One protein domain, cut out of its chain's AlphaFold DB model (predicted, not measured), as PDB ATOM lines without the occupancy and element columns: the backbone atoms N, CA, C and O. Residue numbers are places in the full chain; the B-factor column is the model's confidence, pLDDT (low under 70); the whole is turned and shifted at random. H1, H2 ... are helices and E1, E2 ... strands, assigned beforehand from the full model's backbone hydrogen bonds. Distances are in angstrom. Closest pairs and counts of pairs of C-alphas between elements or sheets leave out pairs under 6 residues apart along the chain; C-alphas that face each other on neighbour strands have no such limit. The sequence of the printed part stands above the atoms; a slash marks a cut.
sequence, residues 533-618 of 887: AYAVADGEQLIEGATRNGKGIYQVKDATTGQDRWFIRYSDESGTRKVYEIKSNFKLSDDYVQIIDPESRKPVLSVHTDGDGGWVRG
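AT A GLANCE: This is residues 533 to 618 of the 887 residues of an uncharacterized protein of Pseudomonas sp. ADAK13 (UniProt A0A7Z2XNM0). Two small three-stranded sheets are packed face to face as a sandwich, their strands crossed at 72 degrees, and the short helix H1 covers part of the first sheet's other face. E3 meets E4 and E2 meets E6 where the sheets come together. The printed part has 86 residues, under half of them in named elements, which follow as H1 E1 E2 E3 E4 E5 E6: mostly strand. The sheets, ordered E1 E2 E3 and E4 E5 E6, are both antiparallel meanders, each strand the neighbour of the one before. The whole is compact, radius of gyration of the C-alphas 12.0 A, and rounded, spanning 33 by 28 by 24 A.

HOW THE PARTS SIT: Inner strand E2, residues 564 to 571, forms hairpins with edge strands E1, residues 553 to 557, and E3, residues 577 to 582. N 554 and O 567 are 2.8 A apart, N 568 and O 580 2.9 A, within hydrogen-bond range. This sheet is strongly twisted. E3 touches E4, residues 592 to 596: the closest C-alphas, of Ile 582 and Ile 595, are 4.4 A apart. E4 and E5, residues 603 to 609, form a hairpin, with N 593 and O 607 2.9 A apart. E5 and E6, residues 615 to 617, form another, with N 608 and O 616 2.8 A apart. E2 touches E6, closest C-alphas Tyr 570 and Trp 615, 5.9 A. H1, residues 539 to 542, is on the sheet E1 E2 E3 at a height of 8.0 A and is too short for an O i to N i+4 pair.

IN THESE COORDINATES: H1 begins at C-alpha 539 (98.191, 112.750, 107.257). E2 is 23.3 A long, E5 17.0 A and E3 15.4 A. E6 ends at C-alpha 617 (110.274, 99.631, 98.597).

THE WHOLE: The farthest C-alphas, of Gly 562 and Glu 573, are 33.7 A apart. The printed part has no cut and no long link. Its mean pLDDT is 74.9; 23 residues are under 70, among them 572 to 576 and 610 to 614.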
ATOM      1  N   ALA A 533     102.575 112.334  95.466       76.06
ATOM      2  CA  ALA A 533     101.232 112.737  95.040       76.06
ATOM      3  C   ALA A 533     100.106 111.914  95.695       76.06
ATOM      4  O   ALA A 533      98.981 112.389  95.786       76.06
ATOM      5  N   TYR A 534     100.413 110.707  96.181       81.56
ATOM      6  CA  TYR A 534      99.471 109.787  96.830       81.56
ATOM      7  C   TYR A 534      99.549 109.833  98.363       81.56
ATOM      8  O   TYR A 534      98.924 109.020  99.046       81.56
ATOM      9  N   ALA A 535     100.343 110.752  98.924       82.44
ATOM     10  CA  ALA A 535     100.383 110.974 100.363       82.44
ATOM     11  C   ALA A 535      99.039 111.534 100.847       82.44
ATOM     12  O   ALA A 535      98.417 112.362 100.183       82.44
ATOM     13  N   VAL A 536      98.603 111.105 102.029       82.94
ATOM     14  CA  VAL A 536      97.358 111.590 102.627       82.94
ATOM     15  C   VAL A 536      97.551 113.049 103.044       82.94
ATOM     16  O   VAL A 536      98.462 113.358 103.820       82.94
ATOM     17  N   ALA A 537      96.702 113.944 102.533       79.06
ATOM     18  CA  ALA A 537      96.693 115.352 102.931       79.06
ATOM     19  C   ALA A 537      96.508 115.469 104.453       79.06
ATOM     20  O   ALA A 537      95.674 114.771 105.028       79.06
ATOM     21  N   ASP A 538      97.334 116.294 105.103       78.00
ATOM     22  CA  ASP A 538      97.381 116.454 106.566       78.00
ATOM     23  C   ASP A 538      97.549 115.131 107.345       78.00
ATOM     24  O   ASP A 538      97.199 115.017 108.520       78.00
ATOM     25  N   GLY A 539      98.130 114.104 106.710       77.94
ATOM     26  CA  GLY A 539      98.191 112.750 107.257       77.94
ATOM     27  C   GLY A 539      98.913 112.629 108.606       77.94
ATOM     28  O   GLY A 539      98.595 111.732 109.377       77.94
ATOM     29  N   GLU A 540      99.831 113.546 108.930       79.94
ATOM     30  CA  GLU A 540     100.481 113.608 110.249       79.94
ATOM     31  C   GLU A 540      99.516 114.030 111.369       79.94
ATOM     32  O   GLU A 540      99.589 113.484 112.467       79.94
ATOM     33  N   GLN A 541      98.573 114.933 111.081       75.88
ATOM     34  CA  GLN A 541      97.487 115.298 111.999       75.88
ATOM     35  C   GLN A 541      96.422 114.193 112.059       75.88
ATOM     36  O   GLN A 541      95.827 113.963 113.107       75.88
ATOM     37  N   LEU A 542      96.216 113.444 110.965       77.25
ATOM     38  CA  LEU A 542      95.264 112.325 110.919       77.25
ATOM     39  C   LEU A 542      95.661 111.159 111.839       77.25
ATOM     40  O   LEU A 542      94.793 110.499 112.407       77.25
ATOM     41  N   ILE A 543      96.961 110.895 111.981       80.75
ATOM     42  CA  ILE A 543      97.485 109.843 112.869       80.75
ATOM     43  C   ILE A 543      97.884 110.376 114.255       80.75
ATOM     44  O   ILE A 543      98.401 109.616 115.080       80.75
ATOM     45  N   GLU A 544      97.660 111.663 114.529       69.44
ATOM     46  CA  GLU A 544      97.961 112.286 115.816       69.44
ATOM     47  C   GLU A 544      97.063 111.680 116.910       69.44
ATOM     48  O   GLU A 544      95.841 111.787 116.884       69.44
ATOM     49  N   GLY A 545      97.673 110.960 117.859       59.44
ATOM     50  CA  GLY A 545      96.952 110.215 118.901       59.44
ATOM     51  C   GLY A 545      96.444 108.821 118.490       59.44
ATOM     52  O   GLY A 545      95.844 108.135 119.318       59.44
ATOM     53  N   ALA A 546      96.703 108.365 117.257       71.31
ATOM     54  CA  ALA A 546      96.320 107.033 116.783       71.31
ATOM     55  C   ALA A 546      97.215 105.914 117.352       71.31
ATOM     56  O   ALA A 546      98.411 106.098 117.589       71.31
ATOM     57  N   THR A 547      96.644 104.718 117.535       64.44
ATOM     58  CA  THR A 547      97.388 103.569 118.079       64.44
ATOM     59  C   THR A 547      98.323 102.999 117.009       64.44
ATOM     60  O   THR A 547      97.869 102.535 115.961       64.44
ATOM     61  N   ARG A 548      99.637 103.038 117.277       73.81
ATOM     62  CA  ARG A 548     100.703 102.495 116.416       73.81
ATOM     63  C   ARG A 548     101.101 101.097 116.883       73.81
ATOM     64  O   ARG A 548     101.410 100.916 118.059       73.81
ATOM     65  N   ASN A 549     101.155 100.127 115.972       72.12
ATOM     66  CA  ASN A 549     101.641  98.778 116.284       72.12
ATOM     67  C   ASN A 549     103.177  98.647 116.143       72.12
ATOM     68  O   ASN A 549     103.861  99.567 115.688       72.12
ATOM     69  N   GLY A 550     103.725  97.481 116.509       64.81
ATOM     70  CA  GLY A 550     105.170  97.203 116.462       64.81
ATOM     71  C   GLY A 550     105.821  97.332 115.076       64.81
ATOM     72  O   GLY A 550     107.021  97.549 115.001       64.81
ATOM     73  N   LYS A 551     105.037  97.289 113.988       71.25
ATOM     74  CA  LYS A 551     105.505  97.448 112.596       71.25
ATOM     75  C   LYS A 551     105.280  98.857 112.038       71.25
ATOM     76  O   LYS A 551     105.422  99.103 110.846       71.25
ATOM     77  N   GLY A 552     104.896  99.804 112.891       74.94
ATOM     78  CA  GLY A 552     104.688 101.192 112.496       74.94
ATOM     79  C   GLY A 552     103.450 101.458 111.649       74.94
ATOM     80  O   GLY A 552     103.417 102.470 110.950       74.94
ATOM     81  N   ILE A 553     102.442 100.586 111.738       84.25
ATOM     82  CA  ILE A 553     101.121 100.794 111.140       84.25
ATOM     83  C   ILE A 553     100.219 101.500 112.157       84.25
ATOM     84  O   ILE A 553     100.156 101.098 113.323       84.25
ATOM     85  N   TYR A 554      99.524 102.538 111.704       82.00
ATOM     86  CA  TYR A 554      98.549 103.314 112.462       82.00
ATOM     87  C   TYR A 554      97.140 102.896 112.066       82.00
ATOM     88  O   TYR A 554      96.831 102.828 110.877       82.00
ATOM     89  N   GLN A 555      96.285 102.656 113.055       84.25
ATOM     90  CA  GLN A 555      94.857 102.441 112.841       84.25
ATOM     91  C   GLN A 555      94.093 103.700 113.248       84.25
ATOM     92  O   GLN A 555      94.191 104.140 114.395       84.25
ATOM     93  N   VAL A 556      93.323 104.267 112.322       81.00
ATOM     94  CA  VAL A 556      92.438 105.410 112.577       81.00
ATOM     95  C   VAL A 556      91.025 105.016 112.191       81.00
ATOM     96  O   VAL A 556      90.789 104.486 111.105       81.00
ATOM     97  N   LYS A 557      90.072 105.284 113.079       79.38
ATOM     98  CA  LYS A 557      88.661 105.046 112.805       79.38
ATOM     99  C   LYS A 557      88.072 106.261 112.105       79.38
ATOM    100  O   LYS A 557      88.138 107.371 112.629       79.38
ATOM    101  N   ASP A 558      87.509 106.053 110.926       73.31
ATOM    102  CA  ASP A 558      86.913 107.121 110.138       73.31
ATOM    103  C   ASP A 558      85.673 107.683 110.852       73.31
ATOM    104  O   ASP A 558      84.718 106.955 111.131       73.31
ATOM    105  N   ALA A 559      85.684 108.980 111.166       64.31
ATOM    106  CA  ALA A 559      84.624 109.621 111.948       64.31
ATOM    107  C   ALA A 559      83.269 109.686 111.215       64.31
ATOM    108  O   ALA A 559      82.239 109.870 111.863       64.31
ATOM    109  N   THR A 560      83.258 109.520 109.887       63.12
ATOM    110  CA  THR A 560      82.057 109.656 109.045       63.12
ATOM    111  C   THR A 560      81.448 108.297 108.709       63.12
ATOM    112  O   THR A 560      80.229 108.145 108.700       63.12
ATOM    113  N   THR A 561      82.288 107.296 108.440       69.19
ATOM    114  CA  THR A 561      81.861 105.952 108.004       69.19
ATOM    115  C   THR A 561      81.979 104.886 109.094       69.19
ATOM    116  O   THR A 561      81.419 103.800 108.956       69.19
ATOM    117  N   GLY A 562      82.704 105.170 110.180       71.25
ATOM    118  CA  GLY A 562      82.954 104.237 111.277       71.25
ATOM    119  C   GLY A 562      83.905 103.085 110.936       71.25
ATOM    120  O   GLY A 562      84.077 102.199 111.776       71.25
ATOM    121  N   GLN A 563      84.505 103.072 109.741       75.94
ATOM    122  CA  GLN A 563      85.416 102.019 109.287       75.94
ATOM    123  C   GLN A 563      86.853 102.241 109.766       75.94
ATOM    124  O   GLN A 563      87.311 103.375 109.909       75.94
ATOM    125  N   ASP A 564      87.576 101.142 109.975       78.94
ATOM    126  CA  ASP A 564      88.995 101.165 110.317       78.94
ATOM    127  C   ASP A 564      89.854 101.402 109.070       78.94
ATOM    128  O   ASP A 564      89.805 100.638 108.101       78.94
ATOM    129  N   ARG A 565      90.667 102.458 109.113       86.31
ATOM    130  CA  ARG A 565      91.639 102.817 108.079       86.31
ATOM    131  C   ARG A 565      93.050 102.644 108.619       86.31
ATOM    132  O   ARG A 565      93.317 102.904 109.793       86.31
ATOM    133  N   TRP A 566      93.944 102.197 107.748       87.12
ATOM    134  CA  TRP A 566      95.293 101.789 108.117       87.12
ATOM    135  C   TRP A 566      96.316 102.633 107.373       87.12
ATOM    136  O   TRP A 566      96.214 102.798 106.159       87.12
ATOM    137  N   PHE A 567      97.309 103.146 108.091       86.75
ATOM    138  CA  PHE A 567      98.298 104.072 107.547       86.75
ATOM    139  C   PHE A 567      99.714 103.674 107.936       86.75
ATOM    140  O   PHE A 567      99.936 103.074 108.986       86.75
ATOM    141  N   ILE A 568     100.684 104.064 107.117       89.31
ATOM    142  CA  ILE A 568     102.113 103.936 107.411       89.31
ATOM    143  C   ILE A 568     102.825 105.258 107.145       89.31
ATOM    144  O   ILE A 568     102.386 106.059 106.318       89.31
ATOM    145  N   ARG A 569     103.964 105.469 107.809       84.31
ATOM    146  CA  ARG A 569     104.920 106.511 107.415       84.31
ATOM    147  C   ARG A 569     105.956 105.912 106.473       84.31
ATOM    148  O   ARG A 569     106.675 105.000 106.878       84.31
ATOM    149  N   TYR A 570     106.077 106.471 105.277       84.12
ATOM    150  CA  TYR A 570     107.025 106.036 104.255       84.12
ATOM    151  C   TYR A 570     107.787 107.242 103.688       84.12
ATOM    152  O   TYR A 570     107.226 108.332 103.556       84.12
ATOM    153  N   SER A 571     109.076 107.058 103.400       79.56
ATOM    154  CA  SER A 571     109.905 108.040 102.697       79.56
ATOM    155  C   SER A 571     110.111 107.540 101.275       79.56
ATOM    156  O   SER A 571     110.713 106.487 101.081       79.56
ATOM    157  N   ASP A 572     109.591 108.274 100.297       69.69
ATOM    158  CA  ASP A 572     109.847 107.993  98.883       69.69
ATOM    159  C   ASP A 572     111.242 108.520  98.467       69.69
ATOM    160  O   ASP A 572     111.999 109.033  99.299       69.69
ATOM    161  N   GLU A 573     111.615 108.419  97.188       65.62
ATOM    162  CA  GLU A 573     112.926 108.875  96.686       65.62
ATOM    163  C   GLU A 573     113.139 110.398  96.816       65.62
ATOM    164  O   GLU A 573     114.261 110.874  96.648       65.62
ATOM    165  N   SER A 574     112.110 111.180  97.185       61.41
ATOM    166  CA  SER A 574     112.277 112.596  97.554       61.41
ATOM    167  C   SER A 574     112.941 112.787  98.927       61.41
ATOM    168  O   SER A 574     113.262 113.914  99.307       61.41
ATOM    169  N   GLY A 575     113.109 111.708  99.703       57.78
ATOM    170  CA  GLY A 575     113.685 111.722 101.050       57.78
ATOM    171  C   GLY A 575     112.769 112.322 102.122       57.78
ATOM    172  O   GLY A 575     113.147 112.374 103.292       57.78
ATOM    173  N   THR A 576     111.558 112.759 101.756       68.19
ATOM    174  CA  THR A 576     110.599 113.367 102.684       68.19
ATOM    175  C   THR A 576     109.646 112.310 103.234       68.19
ATOM    176  O   THR A 576     108.901 111.679 102.486       68.19
ATOM    177  N   ARG A 577     109.631 112.135 104.559       76.44
ATOM    178  CA  ARG A 577     108.746 111.175 105.230       76.44
ATOM    179  C   ARG A 577     107.312 111.709 105.266       76.44
ATOM    180  O   ARG A 577     107.080 112.782 105.817       76.44
ATOM    181  N   LYS A 578     106.362 110.965 104.695       81.62
ATOM    182  CA  LYS A 578     104.930 111.315 104.648       81.62
ATOM    183  C   LYS A 578     104.056 110.124 105.053       81.62
ATOM    184  O   LYS A 578     104.535 108.988 105.120       81.62
ATOM    185  N   VAL A 579     102.781 110.386 105.337       84.81
ATOM    186  CA  VAL A 579     101.792 109.368 105.722       84.81
ATOM    187  C   VAL A 579     101.018 108.895 104.494       84.81
ATOM    188  O   VAL A 579     100.505 109.707 103.726       84.81
ATOM    189  N   TYR A 580     100.918 107.579 104.335       88.88
ATOM    190  CA  TYR A 580     100.225 106.917 103.233       88.88
ATOM    191  C   TYR A 580      99.196 105.929 103.767       88.88
ATOM    192  O   TYR A 580      99.422 105.291 104.797       88.88
ATOM    193  N   GLU A 581      98.077 105.784 103.060       89.00
ATOM    194  CA  GLU A 581      97.076 104.772 103.387       89.00
ATOM    195  C   GLU A 581      97.443 103.421 102.763       89.00
ATOM    196  O   GLU A 581      97.959 103.355 101.645       89.00
ATOM    197  N   ILE A 582      97.163 102.338 103.491       89.31
ATOM    198  CA  ILE A 582      97.391 100.967 103.041       89.31
ATOM    199  C   ILE A 582      96.086 100.179 102.942       89.31
ATOM    200  O   ILE A 582      95.097 100.438 103.633       89.31
ATOM    201  N   LYS A 583      96.080  99.183 102.062       84.94
ATOM    202  CA  LYS A 583      94.912  98.336 101.803       84.94
ATOM    203  C   LYS A 583      94.552  97.482 103.023       84.94
ATOM    204  O   LYS A 583      95.391  96.735 103.485       84.94
ATOM    205  N   SER A 584      93.305  97.491 103.491       79.00
ATOM    206  CA  SER A 584      92.890  96.859 104.764       79.00
ATOM    207  C   SER A 584      92.981  95.325 104.849       79.00
ATOM    208  O   SER A 584      92.766  94.774 105.923       79.00
ATOM    209  N   ASN A 585      93.280  94.618 103.755       76.06
ATOM    210  CA  ASN A 585      93.331  93.153 103.712       76.06
ATOM    211  C   ASN A 585      94.745  92.567 103.912       76.06
ATOM    212  O   ASN A 585      94.964  91.407 103.563       76.06
ATOM    213  N   PHE A 586      95.700  93.351 104.427       78.00
ATOM    214  CA  PHE A 586      97.023  92.843 104.801       78.00
ATOM    215  C   PHE A 586      96.928  91.940 106.041       78.00
ATOM    216  O   PHE A 586      96.103  92.172 106.926       78.00
ATOM    217  N   LYS A 587      97.805  90.937 106.144       75.56
ATOM    218  CA  LYS A 587      98.031  90.221 107.405       75.56
ATOM    219  C   LYS A 587      99.318  90.718 108.037       75.56
ATOM    220  O   LYS A 587     100.316  90.934 107.358       75.56
ATOM    221  N   LEU A 588      99.320  90.850 109.361       64.88
ATOM    222  CA  LEU A 588     100.521  91.259 110.094       64.88
ATOM    223  C   LEU A 588     101.671  90.246 109.970       64.88
ATOM    224  O   LEU A 588     102.809  90.644 110.181       64.88
ATOM    225  N   SER A 589     101.398  88.981 109.630       64.69
ATOM    226  CA  SER A 589     102.404  87.934 109.386       64.69
ATOM    227  C   SER A 589     103.165  88.085 108.072       64.69
ATOM    228  O   SER A 589     104.221  87.486 107.933       64.69
ATOM    229  N   ASP A 590     102.633  88.838 107.109       62.31
ATOM    230  CA  ASP A 590     103.099  88.741 105.721       62.31
ATOM    231  C   ASP A 590     104.297  89.665 105.430       62.31
ATOM    232  O   ASP A 590     104.867  89.611 104.348       62.31
ATOM    233  N   ASP A 591     104.687  90.525 106.378       73.75
ATOM    234  CA  ASP A 591     105.837  91.448 106.287       73.75
ATOM    235  C   ASP A 591     105.833  92.426 105.097       73.75
ATOM    236  O   ASP A 591     106.797  93.166 104.884       73.75
ATOM    237  N   TYR A 592     104.716  92.518 104.371       81.81
ATOM    238  CA  TYR A 592     104.495  93.485 103.301       81.81
ATOM    239  C   TYR A 592     103.100  94.115 103.380       81.81
ATOM    240  O   TYR A 592     102.140  93.512 103.862       81.81
ATOM    241  N   VAL A 593     102.978  95.341 102.871       77.62
ATOM    242  CA  VAL A 593     101.701  96.051 102.718       77.62
ATOM    243  C   VAL A 593     101.641  96.770 101.373       77.62
ATOM    244  O   VAL A 593     102.662  97.066 100.752       77.62
ATOM    245  N   GLN A 594     100.424  97.054 100.910       82.69
ATOM    246  CA  GLN A 594     100.189  97.805  99.677       82.69
ATOM    247  C   GLN A 594      99.718  99.217 100.012       82.69
ATOM    248  O   GLN A 594      98.620  99.374 100.550       82.69
ATOM    249  N   ILE A 595     100.524 100.218  99.662       82.38
ATOM    250  CA  ILE A 595     100.119 101.624  99.626       82.38
ATOM    251  C   ILE A 595      99.092 101.789  98.510       82.38
ATOM    252  O   ILE A 595      99.285 101.279  97.402       82.38
ATOM    253  N   ILE A 596      98.005 102.490  98.806       83.81
ATOM    254  CA  ILE A 596      96.902 102.732  97.878       83.81
ATOM    255  C   ILE A 596      96.741 104.220  97.595       83.81
ATOM    256  O   ILE A 596      97.112 105.067  98.403       83.81
ATOM    257  N   ASP A 597      96.128 104.518  96.460       81.56
ATOM    258  CA  ASP A 597      95.558 105.830  96.194       81.56
ATOM    259  C   ASP A 597      94.323 106.029  97.103       81.56
ATOM    260  O   ASP A 597      93.392 105.209  97.034       81.56
ATOM    261  N   PRO A 598      94.295 107.065  97.969       73.75
ATOM    262  CA  PRO A 598      93.174 107.318  98.870       73.75
ATOM    263  C   PRO A 598      91.827 107.486  98.153       73.75
ATOM    264  O   PRO A 598      90.809 107.072  98.712       73.75
ATOM    265  N   GLU A 599      91.814 108.038  96.932       73.69
ATOM    266  CA  GLU A 599      90.587 108.291  96.166       73.69
ATOM    267  C   GLU A 599      90.105 107.037  95.431       73.69
ATOM    268  O   GLU A 599      88.973 106.589  95.625       73.69
ATOM    269  N   SER A 600      90.959 106.420  94.606       74.25
ATOM    270  CA  SER A 600      90.547 105.270  93.782       74.25
ATOM    271  C   SER A 600      90.605 103.917  94.499       74.25
ATOM    272  O   SER A 600      90.116 102.917  93.964       74.25
ATOM    273  N   ARG A 601      91.218 103.853  95.691       75.88
ATOM    274  CA  ARG A 601      91.501 102.628  96.472       75.88
ATOM    275  C   ARG A 601      92.381 101.601  95.752       75.88
ATOM    276  O   ARG A 601      92.514 100.464  96.219       75.88
ATOM    277  N   LYS A 602      92.978 101.961  94.614       71.00
ATOM    278  CA  LYS A 602      93.835 101.067  93.829       71.00
ATOM    279  C   LYS A 602      95.257 101.027  94.412       71.00
ATOM    280  O   LYS A 602      95.740 102.058  94.875       71.00
ATOM    281  N   PRO A 603      95.941  99.865  94.395       69.81
ATOM    282  CA  PRO A 603      97.332  99.760  94.836       69.81
ATOM    283  C   PRO A 603      98.281 100.593  93.970       69.81
ATOM    284  O   PRO A 603      98.265 100.464  92.747       69.81
ATOM    285  N   VAL A 604      99.130 101.383  94.625       72.38
ATOM    286  CA  VAL A 604     100.151 102.252  94.021       72.38
ATOM    287  C   VAL A 604     101.547 101.649  94.184       72.38
ATOM    288  O   VAL A 604     102.311 101.606  93.223       72.38
ATOM    289  N   LEU A 605     101.883 101.152  95.380       75.69
ATOM    290  CA  LEU A 605     103.213 100.622  95.694       75.69
ATOM    291  C   LEU A 605     103.129  99.492  96.726       75.69
ATOM    292  O   LEU A 605     102.341  99.567  97.663       75.69
ATOM    293  N   SER A 606     103.956  98.456  96.574       77.25
ATOM    294  CA  SER A 606     104.151  97.437  97.616       77.25
ATOM    295  C   SER A 606     105.432  97.735  98.392       77.25
ATOM    296  O   SER A 606     106.481  97.984  97.792       77.25
ATOM    297  N   VAL A 607     105.333  97.729  99.717       73.69
ATOM    298  CA  VAL A 607     106.441  98.026 100.629       73.69
ATOM    299  C   VAL A 607     106.583  96.913 101.661       73.69
ATOM    300  O   VAL A 607     105.591  96.311 102.070       73.69
ATOM    301  N   HIS A 608     107.816  96.651 102.075       77.38
ATOM    302  CA  HIS A 608     108.174  95.641 103.069       77.38
ATOM    303  C   HIS A 608     108.634  96.311 104.358       77.38
ATOM    304  O   HIS A 608     109.122  97.444 104.328       77.38
ATOM    305  N   THR A 609     108.453  95.636 105.490       71.75
ATOM    306  CA  THR A 609     108.955  96.145 106.771       71.75
ATOM    307  C   THR A 609     110.484  96.120 106.800       71.75
ATOM    308  O   THR A 609     111.101  95.200 106.270       71.75
ATOM    309  N   ASP A 610     111.097  97.128 107.419       64.62
ATOM    310  CA  ASP A 610     112.544  97.160 107.675       64.62
ATOM    311  C   ASP A 610     112.945  96.512 109.015       64.62
ATOM    312  O   ASP A 610     114.125  96.490 109.352       64.62
ATOM    313  N   GLY A 611     111.981  95.982 109.778       54.56
ATOM    314  CA  GLY A 611     112.203  95.373 111.095       54.56
ATOM    315  C   GLY A 611     112.210  96.358 112.272       54.56
ATOM    316  O   GLY A 611     111.910  95.948 113.391       54.56
ATOM    317  N   ASP A 612     112.414  97.657 112.028       58.69
ATOM    318  CA  ASP A 612     112.506  98.714 113.053       58.69
ATOM    319  C   ASP A 612     111.265  99.639 113.069       58.69
ATOM    320  O   ASP A 612     111.240 100.739 113.637       58.69
ATOM    321  N   GLY A 613     110.174  99.177 112.453       57.91
ATOM    322  CA  GLY A 613     108.898  99.887 112.367       57.91
ATOM    323  C   GLY A 613     108.863 100.987 111.298       57.91
ATOM    324  O   GLY A 613     108.021 101.896 111.385       57.91
ATOM    325  N   GLY A 614     109.769 100.925 110.321       67.50
ATOM    326  CA  GLY A 614     109.697 101.619 109.043       67.50
ATOM    327  C   GLY A 614     109.404 100.662 107.879       67.50
ATOM    328  O   GLY A 614     109.137  99.468 108.055       67.50
ATOM    329  N   TRP A 615     109.359 101.236 106.676       77.25
ATOM    330  CA  TRP A 615     108.919 100.564 105.455       77.25
ATOM    331  C   TRP A 615     109.828 100.939 104.288       77.25
ATOM    332  O   TRP A 615     110.134 102.117 104.097       77.25
ATOM    333  N   VAL A 616     110.219  99.947 103.489       73.69
ATOM    334  CA  VAL A 616     111.097 100.093 102.318       73.69
ATOM    335  C   VAL A 616     110.428  99.548 101.059       73.69
ATOM    336  O   VAL A 616     109.543  98.695 101.119       73.69
ATOM    337  N   ARG A 617     110.822 100.063  99.891       65.38
ATOM    338  CA  ARG A 617     110.274  99.631  98.597       65.38
ATOM    339  C   ARG A 617     110.640  98.170  98.322       65.38
ATOM    340  O   ARG A 617     111.796  97.792  98.471       65.38
ATOM    341  N   GLY A 618     109.678  97.374  97.849       56.56
ATOM    342  CA  GLY A 618     109.982  96.078  97.241       56.56
ATOM    343  C   GLY A 618     110.563  96.279  95.842       56.56
ATOM    344  O   GLY A 618     109.817  96.532  94.894       56.56
TER     345      GLY A 618